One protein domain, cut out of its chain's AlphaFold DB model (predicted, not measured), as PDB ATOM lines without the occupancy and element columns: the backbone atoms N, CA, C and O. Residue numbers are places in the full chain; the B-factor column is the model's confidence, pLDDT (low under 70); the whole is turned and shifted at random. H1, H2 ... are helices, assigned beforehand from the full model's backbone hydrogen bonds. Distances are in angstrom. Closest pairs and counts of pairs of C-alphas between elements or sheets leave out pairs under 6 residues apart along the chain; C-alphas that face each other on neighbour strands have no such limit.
ATOM      1  N   ALA A 102      29.074  23.901  -4.051       46.56
ATOM      2  CA  ALA A 102      28.860  24.648  -5.284       46.56
ATOM      3  C   ALA A 102      29.273  23.919  -6.584       46.56
ATOM      4  O   ALA A 102      28.620  24.133  -7.613       46.56
ATOM      5  N   GLN A 103      30.321  23.081  -6.573       45.34
ATOM      6  CA  GLN A 103      30.777  22.350  -7.772       45.34
ATOM      7  C   GLN A 103      29.957  21.074  -8.021       45.34
ATOM      8  O   GLN A 103      29.669  20.750  -9.178       45.34
ATOM      9  N   ASN A 104      29.449  20.454  -6.950       55.53
ATOM     10  CA  ASN A 104      28.550  19.298  -7.013       55.53
ATOM     11  C   ASN A 104      27.271  19.601  -7.812       55.53
ATOM     12  O   ASN A 104      26.804  18.768  -8.584       55.53
ATOM     13  N   TYR A 105      26.743  20.825  -7.730       55.75
ATOM     14  CA  TYR A 105      25.497  21.188  -8.410       55.75
ATOM     15  C   TYR A 105      25.599  21.183  -9.949       55.75
ATOM     16  O   TYR A 105      24.710  20.677 -10.631       55.75
ATOM     17  N   GLN A 106      26.678  21.724 -10.535       55.34
ATOM     18  CA  GLN A 106      26.802  21.803 -12.002       55.34
ATOM     19  C   GLN A 106      26.989  20.434 -12.652       55.34
ATOM     20  O   GLN A 106      26.481  20.192 -13.746       55.34
ATOM     21  N   GLN A 107      27.740  19.556 -11.998       55.59
ATOM     22  CA  GLN A 107      27.977  18.211 -12.501       55.59
ATOM     23  C   GLN A 107      26.764  17.321 -12.299       55.59
ATOM     24  O   GLN A 107      26.438  16.550 -13.195       55.59
ATOM     25  N   ARG A 108      26.044  17.506 -11.187       59.31
ATOM     26  CA  ARG A 108      24.800  16.795 -10.922       59.31
ATOM     27  C   ARG A 108      23.685  17.180 -11.884       59.31
ATOM     28  O   ARG A 108      23.007  16.303 -12.398       59.31
ATOM     29  N   ILE A 109      23.537  18.466 -12.216       61.81
ATOM     30  CA  ILE A 109      22.608  18.877 -13.281       61.81
ATOM     31  C   ILE A 109      22.958  18.164 -14.588       61.81
ATOM     32  O   ILE A 109      22.078  17.617 -15.243       61.81
ATOM     33  N   ARG A 110      24.243  18.116 -14.963       62.59
ATOM     34  CA  ARG A 110      24.653  17.401 -16.180       62.59
ATOM     35  C   ARG A 110      24.380  15.901 -16.094       62.59
ATOM     36  O   ARG A 110      23.977  15.331 -17.099       62.59
ATOM     37  N   SER A 111      24.583  15.264 -14.939       58.50
ATOM     38  CA  SER A 111      24.330  13.829 -14.775       58.50
ATOM     39  C   SER A 111      22.839  13.489 -14.756       58.50
ATOM     40  O   SER A 111      22.472  12.466 -15.327       58.50
ATOM     41  N   LEU A 112      21.991  14.348 -14.177       59.94
ATOM     42  CA  LEU A 112      20.528  14.228 -14.212       59.94
ATOM     43  C   LEU A 112      19.986  14.407 -15.636       59.94
ATOM     44  O   LEU A 112      19.148  13.630 -16.076       59.94
ATOM     45  N   ILE A 113      20.516  15.379 -16.388       62.41
ATOM     46  CA  ILE A 113      20.178  15.561 -17.810       62.41
ATOM     47  C   ILE A 113      20.640  14.352 -18.642       62.41
ATOM     48  O   ILE A 113      19.946  13.941 -19.568       62.41
ATOM     49  N   ALA A 114      21.810  13.784 -18.331       62.41
ATOM     50  CA  ALA A 114      22.387  12.670 -19.081       62.41
ATOM     51  C   ALA A 114      21.761  11.300 -18.760       62.41
ATOM     52  O   ALA A 114      21.840  10.407 -19.599       62.41
ATOM     53  N   ASN A 115      21.146  11.120 -17.583       54.25
ATOM     54  CA  ASN A 115      20.525   9.859 -17.161       54.25
ATOM     55  C   ASN A 115      19.103  10.083 -16.607       54.25
ATOM     56  O   ASN A 115      18.903  10.031 -15.392       54.25
ATOM     57  N   PRO A 116      18.092  10.260 -17.480       54.69
ATOM     58  CA  PRO A 116      16.699  10.492 -17.075       54.69
ATOM     59  C   PRO A 116      16.055   9.320 -16.312       54.69
ATOM     60  O   PRO A 116      14.962   9.452 -15.775       54.69
ATOM     61  N   SER A 117      16.699   8.151 -16.306       53.34
ATOM     62  CA  SER A 117      16.207   6.907 -15.710       53.34
ATOM     63  C   SER A 117      16.531   6.748 -14.220       53.34
ATOM     64  O   SER A 117      16.012   5.825 -13.592       53.34
ATOM     65  N   GLN A 118      17.347   7.627 -13.625       55.62
ATOM     66  CA  GLN A 118      17.488   7.674 -12.169       55.62
ATOM     67  C   GLN A 118      16.282   8.399 -11.569       55.62
ATOM     68  O   GLN A 118      16.186   9.621 -11.633       55.62
ATOM     69  N   GLN A 119      15.378   7.611 -10.981       51.66
ATOM     70  CA  GLN A 119      14.181   8.003 -10.226       51.66
ATOM     71  C   GLN A 119      14.523   8.815  -8.963       51.66
ATOM     72  O   GLN A 119      14.206   8.417  -7.847       51.66
ATOM     73  N   THR A 120      15.192   9.951  -9.118       58.34
ATOM     74  CA  THR A 120      15.232  10.958  -8.061       58.34
ATOM     75  C   THR A 120      13.946  11.750  -8.219       58.34
ATOM     76  O   THR A 120      13.747  12.371  -9.261       58.34
ATOM     77  N   SER A 121      13.039  11.674  -7.245       72.12
ATOM     78  CA  SER A 121      11.833  12.502  -7.286       72.12
ATOM     79  C   SER A 121      12.248  13.976  -7.306       72.12
ATOM     80  O   SER A 121      13.210  14.350  -6.630       72.12
ATOM     81  N   ASP A 122      11.519  14.837  -8.021       74.25
ATOM     82  CA  ASP A 122      11.750  16.292  -7.983       74.25
ATOM     83  C   ASP A 122      11.772  16.819  -6.534       74.25
ATOM     84  O   ASP A 122      12.522  17.738  -6.191       74.25
ATOM     85  N   GLY A 123      11.000  16.178  -5.647       81.25
ATOM     86  CA  GLY A 123      10.991  16.463  -4.215       81.25
ATOM     87  C   GLY A 123      12.297  16.109  -3.494       81.25
ATOM     88  O   GLY A 123      12.674  16.817  -2.562       81.25
ATOM     89  N   ASP A 124      13.009  15.067  -3.921       76.56
ATOM     90  CA  ASP A 124      14.297  14.682  -3.335       76.56
ATOM     91  C   ASP A 124      15.394  15.677  -3.734       76.56
ATOM     92  O   ASP A 124      16.209  16.061  -2.897       76.56
ATOM     93  N   LEU A 125      15.359  16.182  -4.974       73.44
ATOM     94  CA  LEU A 125      16.259  17.249  -5.429       73.44
ATOM     95  C   LEU A 125      16.040  18.551  -4.651       73.44
ATOM     96  O   LEU A 125      17.002  19.221  -4.266       73.44
ATOM     97  N   ALA A 126      14.779  18.908  -4.392       79.44
ATOM     98  CA  ALA A 126      14.450  20.070  -3.577       79.44
ATOM     99  C   ALA A 126      14.964  19.914  -2.134       79.44
ATOM    100  O   ALA A 126      15.605  20.830  -1.614       79.44
ATOM    101  N   ARG A 127      14.733  18.753  -1.502       82.56
ATOM    102  CA  ARG A 127      15.220  18.455  -0.141       82.56
ATOM    103  C   ARG A 127      16.734  18.516  -0.056       82.56
ATOM    104  O   ARG A 127      17.266  19.162   0.837       82.56
ATOM    105  N   GLU A 128      17.425  17.937  -1.024       75.75
ATOM    106  CA  GLU A 128      18.877  17.996  -1.060       75.75
ATOM    107  C   GLU A 128      19.399  19.428  -1.216       75.75
ATOM    108  O   GLU A 128      20.356  19.810  -0.546       75.75
ATOM    109  N   CYS A 129      18.778  20.248  -2.068       78.75
ATOM    110  CA  CYS A 129      19.161  21.654  -2.196       78.75
ATOM    111  C   CYS A 129      18.994  22.404  -0.865       78.75
ATOM    112  O   CYS A 129      19.844  23.221  -0.493       78.75
ATOM    113  N   ILE A 130      17.912  22.117  -0.137       86.50
ATOM    114  CA  ILE A 130      17.661  22.666   1.198       86.50
ATOM    115  C   ILE A 130      18.744  22.200   2.176       86.50
ATOM    116  O   ILE A 130      19.317  23.031   2.878       86.50
ATOM    117  N   ASP A 131      19.077  20.911   2.195       82.25
ATOM    118  CA  ASP A 131      20.074  20.355   3.114       82.25
ATOM    119  C   ASP A 131      21.493  20.855   2.803       82.25
ATOM    120  O   ASP A 131      22.236  21.216   3.717       82.25
ATOM    121  N   ALA A 132      21.851  20.992   1.523       78.75
ATOM    122  CA  ALA A 132      23.105  21.608   1.096       78.75
ATOM    123  C   ALA A 132      23.192  23.081   1.532       78.75
ATOM    124  O   ALA A 132      24.245  23.540   1.980       78.75
ATOM    125  N   THR A 133      22.078  23.816   1.446       86.94
ATOM    126  CA  THR A 133      21.996  25.208   1.914       86.94
ATOM    127  C   THR A 133      22.133  25.286   3.433       86.94
ATOM    128  O   THR A 133      22.935  26.078   3.928       86.94
ATOM    129  N   ARG A 134      21.420  24.430   4.179       90.38
ATOM    130  CA  ARG A 134      21.515  24.341   5.645       90.38
ATOM    131  C   ARG A 134      22.949  24.055   6.081       90.38
ATOM    132  O   ARG A 134      23.492  24.794   6.893       90.38
ATOM    133  N   SER A 135      23.583  23.047   5.483       85.56
ATOM    134  CA  SER A 135      24.975  22.690   5.768       85.56
ATOM    135  C   SER A 135      25.938  23.851   5.491       85.56
ATOM    136  O   SER A 135      26.839  24.115   6.287       85.56
ATOM    137  N   GLY A 136      25.720  24.592   4.399       83.31
ATOM    138  CA  GLY A 136      26.495  25.789   4.077       83.31
ATOM    139  C   GLY A 136      26.384  26.884   5.141       83.31
ATOM    140  O   GLY A 136      27.406  27.440   5.539       83.31
ATOM    141  N   ILE A 137      25.172  27.158   5.629       93.19
ATOM    142  CA  ILE A 137      24.917  28.150   6.688       93.19
ATOM    143  C   ILE A 137      25.532  27.703   8.018       93.19
ATOM    144  O   ILE A 137      26.210  28.489   8.674       93.19
ATOM    145  N   GLU A 138      25.345  26.442   8.405       93.00
ATOM    146  CA  GLU A 138      25.934  25.897   9.633       93.00
ATOM    147  C   GLU A 138      27.461  25.957   9.610       93.00
ATOM    148  O   GLU A 138      28.090  26.289  10.613       93.00
ATOM    149  N   ARG A 139      28.071  25.645   8.461       89.62
ATOM    150  CA  ARG A 139      29.517  25.756   8.285       89.62
ATOM    151  C   ARG A 139      29.979  27.204   8.400       89.62
ATOM    152  O   ARG A 139      30.925  27.448   9.134       89.62
ATOM    153  N   LEU A 140      29.290  28.143   7.746       90.75
ATOM    154  CA  LEU A 140      29.593  29.569   7.874       90.75
ATOM    155  C   LEU A 140      29.555  30.012   9.340       90.75
ATOM    156  O   LEU A 140      30.471  30.689   9.774       90.75
ATOM    157  N   GLY A 141      28.554  29.583  10.113       93.25
ATOM    158  CA  GLY A 141      28.471  29.911  11.539       93.25
ATOM    159  C   GLY A 141      29.618  29.342  12.383       93.25
ATOM    160  O   GLY A 141      30.007  29.961  13.364       93.25
ATOM    161  N   ARG A 142      30.177  28.182  12.013       92.75
ATOM    162  CA  ARG A 142      31.329  27.581  12.712       92.75
ATOM    163  C   ARG A 142      32.674  28.176  12.299       92.75
ATOM    164  O   ARG A 142      33.596  28.180  13.103       92.75
ATOM    165  N   GLU A 143      32.797  28.585  11.040       92.62
ATOM    166  CA  GLU A 143      34.046  29.058  10.431       92.62
ATOM    167  C   GLU A 143      34.146  30.591  10.385       92.62
ATOM    168  O   GLU A 143      35.132  31.118   9.870       92.62
ATOM    169  N   LEU A 144      33.137  31.312  10.884       94.56
ATOM    170  CA  LEU A 144      33.154  32.768  10.930       94.56
ATOM    171  C   LEU A 144      34.288  33.244  11.844       94.56
ATOM    172  O   LEU A 144      34.320  32.935  13.031       94.56
TER     173      LEU A 144
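What this domain is: This is residues 102 to 144 of the 188 residues of the protein "MurR/RpiR family transcriptional regulator" of Pseudomonas sp. HMWF005 (UniProt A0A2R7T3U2). Two helices make a loose, open U: H1 runs out, a link turns the chain, and the longer H2 folds back past H1 with a gap between them. H2 makes most of the length. The printed part has 43 residues, with two named helices in the order H1, H2, no named strand, and class all helix. It is loose, with a radius of gyration of the C-alphas of 12.8 A, a rod of 40 by 20 by 8 A.

How they stand to each other: Start with H1, residues 102 to 114, then cross the short link of 7 residues to H2, residues 122 to 143. They are near each other, with 5 pairs of C-alphas within 10 A and no pair within 8 A. Residues 106 to 111, which belong to H1, stand free, and so do residues 113 to 119, residues 121 to 128, of which 122 to 128 belong to H2, and residues 137 to 144, of which 137 to 143 belong to H2. In H2 every O i to N i+4 pair is within hydrogen-bond range; in H1, 7 of 9.

Where its parts are: Find C-alpha 102 at (28.860, 24.648, -5.284); H1 runs 19.4 A to C-alpha 114. H2 runs 31.6 A from C-alpha 122 at (11.750, 16.292, -7.983) to C-alpha 143 at (34.046, 29.058, 10.431).

The domain as a whole: The farthest C-alphas, of Ser 117 and Leu 144, are 40.8 A apart. The printed part has no cut. Look at residues 102 to 120 for pLDDT under 70.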